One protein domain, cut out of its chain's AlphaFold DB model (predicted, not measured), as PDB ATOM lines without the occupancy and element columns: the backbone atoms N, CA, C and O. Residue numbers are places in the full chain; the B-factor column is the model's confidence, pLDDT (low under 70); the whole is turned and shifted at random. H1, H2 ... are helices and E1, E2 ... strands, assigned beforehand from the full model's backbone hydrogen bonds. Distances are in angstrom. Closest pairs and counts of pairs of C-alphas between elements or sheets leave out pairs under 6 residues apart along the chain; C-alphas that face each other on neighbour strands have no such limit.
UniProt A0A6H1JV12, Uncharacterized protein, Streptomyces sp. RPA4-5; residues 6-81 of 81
ATOM      1  N   LEU A   6      32.033  69.950  79.890       53.72
ATOM      2  CA  LEU A   6      32.485  68.875  80.765       53.72
ATOM      3  C   LEU A   6      32.434  67.486  80.106       53.72
ATOM      4  O   LEU A   6      33.185  66.618  80.534       53.72
ATOM      5  N   GLU A   7      31.605  67.266  79.079       57.38
ATOM      6  CA  GLU A   7      31.635  66.001  78.313       57.38
ATOM      7  C   GLU A   7      32.848  65.949  77.363       57.38
ATOM      8  O   GLU A   7      33.543  64.940  77.317       57.38
ATOM      9  N   GLU A   8      33.210  67.072  76.727       56.31
ATOM     10  CA  GLU A   8      34.335  67.158  75.772       56.31
ATOM     11  C   GLU A   8      35.704  66.844  76.409       56.31
ATOM     12  O   GLU A   8      36.562  66.208  75.794       56.31
ATOM     13  N   VAL A   9      35.920  67.244  77.666       59.41
ATOM     14  CA  VAL A   9      37.172  66.946  78.388       59.41
ATOM     15  C   VAL A   9      37.298  65.478  78.789       59.41
ATOM     16  O   VAL A   9      38.421  64.991  78.927       59.41
ATOM     17  N   ASN A  10      36.182  64.765  78.961       58.12
ATOM     18  CA  ASN A  10      36.215  63.348  79.310       58.12
ATOM     19  C   ASN A  10      36.592  62.491  78.091       58.12
ATOM     20  O   ASN A  10      37.469  61.637  78.206       58.12
ATOM     21  N   ASP A  11      36.032  62.794  76.915       57.25
ATOM     22  CA  ASP A  11      36.411  62.143  75.651       57.25
ATOM     23  C   ASP A  11      37.895  62.380  75.297       57.25
ATOM     24  O   ASP A  11      38.598  61.469  74.855       57.25
ATOM     25  N   LEU A  12      38.417  63.586  75.555       54.78
ATOM     26  CA  LEU A  12      39.834  63.915  75.335       54.78
ATOM     27  C   LEU A  12      40.790  63.163  76.277       54.78
ATOM     28  O   LEU A  12      41.911  62.831  75.880       54.78
ATOM     29  N   LEU A  13      40.366  62.872  77.510       56.31
ATOM     30  CA  LEU A  13      41.170  62.119  78.476       56.31
ATOM     31  C   LEU A  13      41.225  60.620  78.136       56.31
ATOM     32  O   LEU A  13      42.258  59.979  78.351       56.31
ATOM     33  N   GLU A  14      40.149  60.076  77.564       54.25
ATOM     34  CA  GLU A  14      40.065  58.670  77.155       54.25
ATOM     35  C   GLU A  14      40.981  58.373  75.947       54.25
ATOM     36  O   GLU A  14      41.670  57.350  75.919       54.25
ATOM     37  N   VAL A  15      41.118  59.323  75.010       54.97
ATOM     38  CA  VAL A  15      42.067  59.226  73.880       54.97
ATOM     39  C   VAL A  15      43.530  59.310  74.340       54.97
ATOM     40  O   VAL A  15      44.382  58.590  73.813       54.97
ATOM     41  N   ALA A  16      43.840  60.134  75.346       53.56
ATOM     42  CA  ALA A  16      45.207  60.304  75.848       53.56
ATOM     43  C   ALA A  16      45.756  59.052  76.561       53.56
ATOM     44  O   ALA A  16      46.958  58.792  76.498       53.56
ATOM     45  N   GLN A  17      44.897  58.255  77.209       54.47
ATOM     46  CA  GLN A  17      45.307  56.994  77.847       54.47
ATOM     47  C   GLN A  17      45.490  55.841  76.852       54.47
ATOM     48  O   GLN A  17      46.284  54.938  77.118       54.47
ATOM     49  N   ALA A  18      44.814  55.877  75.699       54.03
ATOM     50  CA  ALA A  18      44.983  54.875  74.646       54.03
ATOM     51  C   ALA A  18      46.292  55.056  73.849       54.03
ATOM     52  O   ALA A  18      46.827  54.088  73.307       54.03
ATOM     53  N   GLN A  19      46.828  56.278  73.792       51.94
ATOM     54  CA  GLN A  19      48.045  56.613  73.047       51.94
ATOM     55  C   GLN A  19      49.259  56.635  73.975       51.94
ATOM     56  O   GLN A  19      49.804  57.687  74.314       51.94
ATOM     57  N   GLY A  20      49.662  55.442  74.419       51.97
ATOM     58  CA  GLY A  20      50.877  55.253  75.199       51.97
ATOM     59  C   GLY A  20      52.073  55.953  74.552       51.97
ATOM     60  O   GLY A  20      52.380  55.685  73.401       51.97
ATOM     61  N   TYR A  21      52.704  56.855  75.308       52.38
ATOM     62  CA  TYR A  21      54.071  57.391  75.187       52.38
ATOM     63  C   TYR A  21      54.673  57.702  73.795       52.38
ATOM     64  O   TYR A  21      55.882  57.880  73.712       52.38
ATOM     65  N   ASP A  22      53.890  57.833  72.725       58.50
ATOM     66  CA  ASP A  22      54.416  58.082  71.369       58.50
ATOM     67  C   ASP A  22      54.460  59.580  71.002       58.50
ATOM     68  O   ASP A  22      55.163  59.998  70.089       58.50
ATOM     69  N   TRP A  23      53.754  60.432  71.753       57.62
ATOM     70  CA  TRP A  23      53.698  61.882  71.518       57.62
ATOM     71  C   TRP A  23      54.660  62.691  72.393       57.62
ATOM     72  O   TRP A  23      54.672  63.923  72.315       57.62
ATOM     73  N   LEU A  24      55.457  62.042  73.247       58.81
ATOM     74  CA  LEU A  24      56.419  62.767  74.063       58.81
ATOM     75  C   LEU A  24      57.549  63.282  73.158       58.81
ATOM     76  O   LEU A  24      58.289  62.474  72.600       58.81
ATOM     77  N   PRO A  25      57.719  64.609  73.000       60.50
ATOM     78  CA  PRO A  25      58.822  65.151  72.215       60.50
ATOM     79  C   PRO A  25      60.154  64.641  72.780       60.50
ATOM     80  O   PRO A  25      60.276  64.488  73.992       60.50
ATOM     81  N   GLU A  26      61.178  64.468  71.940       55.19
ATOM     82  CA  GLU A  26      62.562  64.059  72.294       55.19
ATOM     83  C   GLU A  26      63.116  64.776  73.554       55.19
ATOM     84  O   GLU A  26      63.961  64.284  74.300       55.19
ATOM     85  N   TYR A  27      62.590  65.972  73.821       58.53
ATOM     86  CA  TYR A  27      62.838  66.805  74.991       58.53
ATOM     87  C   TYR A  27      62.346  66.213  76.333       58.53
ATOM     88  O   TYR A  27      62.928  66.509  77.375       58.53
ATOM     89  N   ALA A  28      61.282  65.420  76.349       56.69
ATOM     90  CA  ALA A  28      60.782  64.753  77.547       56.69
ATOM     91  C   ALA A  28      61.601  63.489  77.867       56.69
ATOM     92  O   ALA A  28      61.824  63.185  79.037       56.69
ATOM     93  N   LEU A  29      62.150  62.821  76.844       56.50
ATOM     94  CA  LEU A  29      63.028  61.652  77.000       56.50
ATOM     95  C   LEU A  29      64.389  61.997  77.632       56.50
ATOM     96  O   LEU A  29      65.000  61.159  78.285       56.50
ATOM     97  N   ARG A  30      64.854  63.249  77.531       56.81
ATOM     98  CA  ARG A  30      66.075  63.715  78.232       56.81
ATOM     99  C   ARG A  30      65.891  63.952  79.740       56.81
ATOM    100  O   ARG A  30      66.877  64.209  80.421       56.81
ATOM    101  N   PHE A  31      64.663  63.867  80.264       55.75
ATOM    102  CA  PHE A  31      64.393  63.868  81.712       55.75
ATOM    103  C   PHE A  31      64.172  62.468  82.283       55.75
ATOM    104  O   PHE A  31      64.210  62.289  83.499       55.75
ATOM    105  N   THR A  32      63.984  61.466  81.427       58.53
ATOM    106  CA  THR A  32      64.037  60.076  81.849       58.53
ATOM    107  C   THR A  32      65.491  59.650  81.773       58.53
ATOM    108  O   THR A  32      65.968  59.247  80.716       58.53
ATOM    109  N   CYS A  33      66.227  59.753  82.882       56.97
ATOM    110  CA  CYS A  33      67.393  58.893  83.029       56.97
ATOM    111  C   CYS A  33      66.875  57.471  82.783       56.97
ATOM    112  O   CYS A  33      65.969  57.054  83.515       56.97
ATOM    113  N   PRO A  34      67.372  56.733  81.773       56.72
ATOM    114  CA  PRO A  34      67.184  55.302  81.798       56.72
ATOM    115  C   PRO A  34      67.757  54.893  83.147       56.72
ATOM    116  O   PRO A  34      68.934  55.129  83.430       56.72
ATOM    117  N   VAL A  35      66.916  54.367  84.034       56.03
ATOM    118  CA  VAL A  35      67.426  53.573  85.142       56.03
ATOM    119  C   VAL A  35      67.903  52.277  84.499       56.03
ATOM    120  O   VAL A  35      67.285  51.223  84.608       56.03
ATOM    121  N   ASP A  36      68.992  52.378  83.733       51.84
ATOM    122  CA  ASP A  36      69.885  51.263  83.537       51.84
ATOM    123  C   ASP A  36      70.161  50.788  84.958       51.84
ATOM    124  O   ASP A  36      70.751  51.508  85.774       51.84
ATOM    125  N   GLY A  37      69.596  49.627  85.301       56.09
ATOM    126  CA  GLY A  37      69.875  48.967  86.571       56.09
ATOM    127  C   GLY A  37      71.384  48.985  86.813       56.09
ATOM    128  O   GLY A  37      72.138  49.051  85.840       56.09
ATOM    129  N   PRO A  38      71.822  48.971  88.087       56.69
ATOM    130  CA  PRO A  38      73.165  49.381  88.499       56.69
ATOM    131  C   PRO A  38      74.194  48.929  87.470       56.69
ATOM    132  O   PRO A  38      74.368  47.722  87.289       56.69
ATOM    133  N   ALA A  39      74.768  49.896  86.739       60.69
ATOM    134  CA  ALA A  39      75.661  49.626  85.623       60.69
ATOM    135  C   ALA A  39      76.673  48.579  86.079       60.69
ATOM    136  O   ALA A  39      77.450  48.826  87.003       60.69
ATOM    137  N   ALA A  40      76.579  47.376  85.507       65.94
ATOM    138  CA  ALA A  40      77.347  46.251  86.002       65.94
ATOM    139  C   ALA A  40      78.826  46.599  85.852       65.94
ATOM    140  O   ALA A  40      79.325  46.725  84.731       65.94
ATOM    141  N   VAL A  41      79.518  46.775  86.978       73.56
ATOM    142  CA  VAL A  41      80.967  46.947  86.974       73.56
ATOM    143  C   VAL A  41      81.540  45.683  86.351       73.56
ATOM    144  O   VAL A  41      81.195  44.578  86.766       73.56
ATOM    145  N   ARG A  42      82.358  45.827  85.310       80.69
ATOM    146  CA  ARG A  42      82.979  44.695  84.619       80.69
ATOM    147  C   ARG A  42      84.459  44.626  84.955       80.69
ATOM    148  O   ARG A  42      85.115  45.653  85.109       80.69
ATOM    149  N   ASN A  43      84.983  43.410  85.054       80.19
ATOM    150  CA  ASN A  43      86.422  43.192  85.071       80.19
ATOM    151  C   ASN A  43      87.019  43.504  83.684       80.19
ATOM    152  O   ASN A  43      86.288  43.650  82.701       80.19
ATOM    153  N   ARG A  44      88.351  43.543  83.582       78.81
ATOM    154  CA  ARG A  44      89.084  43.727  82.315       78.81
ATOM    155  C   ARG A  44      88.661  42.737  81.228       78.81
ATOM    156  O   ARG A  44      88.649  43.100  80.060       78.81
ATOM    157  N   ASP A  45      88.253  41.532  81.620       82.19
ATOM    158  CA  ASP A  45      87.780  40.474  80.717       82.19
ATOM    159  C   ASP A  45      86.316  40.656  80.262       82.19
ATOM    160  O   ASP A  45      85.746  39.785  79.608       82.19
ATOM    161  N   GLY A  46      85.666  41.764  80.634       79.38
ATOM    162  CA  GLY A  46      84.279  42.070  80.271       79.38
ATOM    163  C   GLY A  46      83.220  41.303  81.072       79.38
ATOM    164  O   GLY A  46      82.025  41.477  80.811       79.38
ATOM    165  N   THR A  47      83.634  40.487  82.046       84.56
ATOM    166  CA  THR A  47      82.761  39.745  82.967       84.56
ATOM    167  C   THR A  47      82.238  40.644  84.086       84.56
ATOM    168  O   THR A  47      82.944  41.540  84.541       84.56
ATOM    169  N   ALA A  48      81.000  40.425  84.540       85.25
ATOM    170  CA  ALA A  48      80.428  41.182  85.656       85.25
ATOM    171  C   ALA A  48      81.208  40.909  86.954       85.25
ATOM    172  O   ALA A  48      81.356  39.756  87.364       85.25
ATOM    173  N   LEU A  49      81.688  41.972  87.593       89.38
ATOM    174  CA  LEU A  49      82.444  41.930  88.837       89.38
ATOM    175  C   LEU A  49      81.536  41.429  89.973       89.38
ATOM    176  O   LEU A  49      80.408  41.894  90.126       89.38
ATOM    177  N   GLN A  50      82.027  40.480  90.768       93.19
ATOM    178  CA  GLN A  50      81.303  39.916  91.911       93.19
ATOM    179  C   GLN A  50      82.037  40.258  93.205       93.19
ATOM    180  O   GLN A  50      83.267  40.285  93.243       93.19
ATOM    181  N   CYS A  51      81.287  40.480  94.281       94.69
ATOM    182  CA  CYS A  51      81.860  40.680  95.602       94.69
ATOM    183  C   CYS A  51      82.557  39.392  96.081       94.69
ATOM    184  O   CYS A  51      81.891  38.361  96.202       94.69
ATOM    185  N   PRO A  52      83.849  39.434  96.448       94.31
ATOM    186  CA  PRO A  52      84.569  38.245  96.909       94.31
ATOM    187  C   PRO A  52      84.098  37.734  98.281       94.31
ATOM    188  O   PRO A  52      84.331  36.577  98.606       94.31
ATOM    189  N   SER A  53      83.421  38.568  99.083       95.56
ATOM    190  CA  SER A  53      82.924  38.175 100.411       95.56
ATOM    191  C   SER A  53      81.559  37.480 100.387       95.56
ATOM    192  O   SER A  53      81.308  36.619 101.223       95.56
ATOM    193  N   CYS A  54      80.653  37.853  99.475       95.94
ATOM    194  CA  CYS A  54      79.275  37.337  99.469       95.94
ATOM    195  C   CYS A  54      78.769  36.858  98.100       95.94
ATOM    196  O   CYS A  54      77.648  36.363  98.012       95.94
ATOM    197  N   GLY A  55      79.553  37.022  97.031       93.56
ATOM    198  CA  GLY A  55      79.183  36.611  95.676       93.56
ATOM    199  C   GLY A  55      78.116  37.477  94.999       93.56
ATOM    200  O   GLY A  55      77.604  37.080  93.962       93.56
ATOM    201  N   SER A  56      77.750  38.632  95.566       92.25
ATOM    202  CA  SER A  56      76.783  39.550  94.950       92.25
ATOM    203  C   SER A  56      77.406  40.366  93.813       92.25
ATOM    204  O   SER A  56      78.530  40.851  93.940       92.25
ATOM    205  N   SER A  57      76.634  40.609  92.751       91.81
ATOM    206  CA  SER A  57      76.995  41.491  91.632       91.81
ATOM    207  C   SER A  57      76.761  42.978  91.916       91.81
ATOM    208  O   SER A  57      77.107  43.828  91.097       91.81
ATOM    209  N   HIS A  58      76.162  43.317  93.062       91.62
ATOM    210  CA  HIS A  58      75.900  44.696  93.459       91.62
ATOM    211  C   HIS A  58      77.182  45.354  93.971       91.62
ATOM    212  O   HIS A  58      77.454  45.400  95.176       91.62
ATOM    213  N   VAL A  59      77.992  45.831  93.029       93.44
ATOM    214  CA  VAL A  59      79.275  46.481  93.287       93.44
ATOM    215  C   VAL A  59      79.279  47.870  92.663       93.44
ATOM    216  O   VAL A  59      78.946  48.031  91.494       93.44
ATOM    217  N   ALA A  60      79.686  48.866  93.446       92.50
ATOM    218  CA  ALA A  60      79.955  50.218  92.988       92.50
ATOM    219  C   ALA A  60      81.468  50.426  92.842       92.50
ATOM    220  O   ALA A  60      82.236  50.054  93.730       92.50
ATOM    221  N   GLN A  61      81.889  51.039  91.735       91.56
ATOM    222  CA  GLN A  61      83.258  51.512  91.550       91.56
ATOM    223  C   GLN A  61      83.372  52.948  92.070       91.56
ATOM    224  O   GLN A  61      82.601  53.825  91.686       91.56
ATOM    225  N   VAL A  62      84.360  53.185  92.923       91.50
ATOM    226  CA  VAL A  62      84.755  54.491  93.444       91.50
ATOM    227  C   VAL A  62      86.076  54.861  92.782       91.50
ATOM    228  O   VAL A  62      87.053  54.123  92.892       91.50
ATOM    229  N   LEU A  63      86.114  55.983  92.069       90.31
ATOM    230  CA  LEU A  63      87.343  56.498  91.476       90.31
ATOM    231  C   LEU A  63      87.994  57.470  92.464       90.31
ATOM    232  O   LEU A  63      87.366  58.446  92.867       90.31
ATOM    233  N   GLY A  64      89.226  57.186  92.879       87.50
ATOM    234  CA  GLY A  64      90.007  58.088  93.721       87.50
ATOM    235  C   GLY A  64      90.684  59.187  92.902       87.50
ATOM    236  O   GLY A  64      90.941  59.015  91.710       87.50
ATOM    237  N   ASP A  65      91.065  60.284  93.554       88.19
ATOM    238  CA  ASP A  65      91.705  61.444  92.909       88.19
ATOM    239  C   ASP A  65      93.035  61.110  92.205       88.19
ATOM    240  O   ASP A  65      93.454  61.801  91.281       88.19
ATOM    241  N   ASN A  66      93.681  60.006  92.593       86.56
ATOM    242  CA  ASN A  66      94.919  59.513  91.980       86.56
ATOM    243  C   ASN A  66      94.690  58.645  90.725       86.56
ATOM    244  O   ASN A  66      95.631  58.029  90.228       86.56
ATOM    245  N   GLY A  67      93.447  58.512  90.250       83.88
ATOM    246  CA  GLY A  67      93.090  57.610  89.147       83.88
ATOM    247  C   GLY A  67      93.045  56.127  89.539       83.88
ATOM    248  O   GLY A  67      92.905  55.263  88.674       83.88
ATOM    249  N   GLY A  68      93.156  55.818  90.833       90.12
ATOM    250  CA  GLY A  68      92.930  54.476  91.362       90.12
ATOM    251  C   GLY A  68      91.440  54.142  91.403       90.12
ATOM    252  O   GLY A  68      90.617  55.005  91.704       90.12
ATOM    253  N   ALA A  69      91.094  52.887  91.126       90.38
ATOM    254  CA  ALA A  69      89.752  52.372  91.352       90.38
ATOM    255  C   ALA A  69      89.691  51.671  92.713       90.38
ATOM    256  O   ALA A  69      90.609  50.953  93.100       90.38
ATOM    257  N   SER A  70      88.601  51.871  93.434       91.88
ATOM    258  CA  SER A  70      88.197  51.063  94.578       91.88
ATOM    259  C   SER A  70      86.792  50.542  94.323       91.88
ATOM    260  O   SER A  70      86.035  51.115  93.543       91.88
ATOM    261  N   PHE A  71      86.435  49.444  94.960       93.12
ATOM    262  CA  PHE A  71      85.155  48.788  94.770       93.12
ATOM    263  C   PHE A  71      84.486  48.588  96.121       93.12
ATOM    264  O   PHE A  71      85.141  48.245  97.106       93.12
ATOM    265  N   VAL A  72      83.175  48.807  96.167       95.25
ATOM    266  CA  VAL A  72      82.354  48.623  97.365       95.25
ATOM    267  C   VAL A  72      81.135  47.795  96.998       95.25
ATOM    268  O   VAL A  72      80.389  48.140  96.083       95.25
ATOM    269  N   CYS A  73      80.903  46.704  97.722       95.31
ATOM    270  CA  CYS A  73      79.676  45.939  97.583       95.31
ATOM    271  C   CYS A  73      78.532  46.645  98.318       95.31
ATOM    272  O   CYS A  73      78.575  46.795  99.537       95.31
ATOM    273  N   THR A  74      77.477  47.023  97.600       94.44
ATOM    274  CA  THR A  74      76.303  47.682  98.194       94.44
ATOM    275  C   THR A  74      75.343  46.693  98.860       94.44
ATOM    276  O   THR A  74      74.432  47.113  99.565       94.44
ATOM    277  N   ALA A  75      75.567  45.383  98.689       94.31
ATOM    278  CA  ALA A  75      74.805  44.339  99.372       94.31
ATOM    279  C   ALA A  75      75.361  43.984 100.764       94.31
ATOM    280  O   ALA A  75      74.578  43.758 101.680       94.31
ATOM    281  N   CYS A  76      76.690  43.912 100.938       96.06
ATOM    282  CA  CYS A  76      77.313  43.493 102.208       96.06
ATOM    283  C   CYS A  76      78.277  44.516 102.830       96.06
ATOM    284  O   CYS A  76      78.748  44.300 103.944       96.06
ATOM    285  N   GLY A  77      78.598  45.609 102.132       95.62
ATOM    286  CA  GLY A  77      79.503  46.653 102.621       95.62
ATOM    287  C   GLY A  77      80.996  46.323 102.518       95.62
ATOM    288  O   GLY A  77      81.819  47.105 102.980       95.62
ATOM    289  N   HIS A  78      81.375  45.193 101.916       96.06
ATOM    290  CA  HIS A  78      82.784  44.850 101.724       96.06
ATOM    291  C   HIS A  78      83.455  45.777 100.701       96.06
ATOM    292  O   HIS A  78      82.910  45.989  99.616       96.06
ATOM    293  N   SER A  79      84.646  46.283 101.022       93.94
ATOM    294  CA  SER A  79      85.425  47.195 100.178       93.94
ATOM    295  C   SER A  79      86.807  46.635  99.840       93.94
ATOM    296  O   SER A  79      87.450  46.048 100.710       93.94
ATOM    297  N   TRP A  80      87.285  46.861  98.614       94.25
ATOM    298  CA  TRP A  80      88.619  46.461  98.145       94.25
ATOM    299  C   TRP A  80      89.147  47.411  97.054       94.25
ATOM    300  O   TRP A  80      88.398  48.248  96.549       94.25
ATOM    301  N   SER A  81      90.431  47.301  96.703       89.69
ATOM    302  CA  SER A  81      91.116  48.108  95.674       89.69
ATOM    303  C   SER A  81      91.768  47.228  94.619       89.69
ATOM    304  O   SER A  81      92.486  46.297  95.051       89.69
TER     305      SER A  81
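AT A GLANCE: This is residues 6 to 81 of the 81 residues of an uncharacterized protein of Streptomyces sp. RPA4-5 (UniProt A0A6H1JV12). With little regular structure, the model is a small head, residues 38 to 81 around the hairpin E1 and E2, from which residues 6 to 37, with H1 at the far end and short H2 on the way, stick out as a long tail. Of 76 printed residues, 27 are in named elements, in the order H1, H2, E1, E2; the class is mixed, the two-stranded sheet antiparallel. The whole is extended, radius of gyration of the C-alphas 21.8 A, spans 64 by 27 by 23 A.

IN THESE COORDINATES: H1, residues 6 to 18, begins at C-alpha 6 (32.485, 68.875, 80.765) and is 19.7 A long. H2 is residues 26 to 29, 5.3 A. E1, residues 59 to 63, measures 13.0 A. E2, residues 69 to 73, measures 13.5 A and ends at C-alpha 73 (79.676, 45.939, 97.583).

HOW THE PARTS SIT: H1 and H2 are apart. In H1, 8 of 9 O i to N i+4 pairs are within hydrogen-bond range; H2 is too short for such a pair. H1 is apart from E1 and E2. The hairpin E1 and E2 is antiparallel at 152 degrees, with N 62 and O 70 at 2.7 A, within hydrogen-bond range. Residues 71 to 72 of E2 pair antiparallel with residues 79 to 80.

THE WHOLE: The C-alphas of Glu 7 and Asn 66, the two farthest apart, are 65.1 A apart. The printed part has no cut. The link from H2 to E1, 29 residues, is long. Residues 6 to 40 have pLDDT under 70.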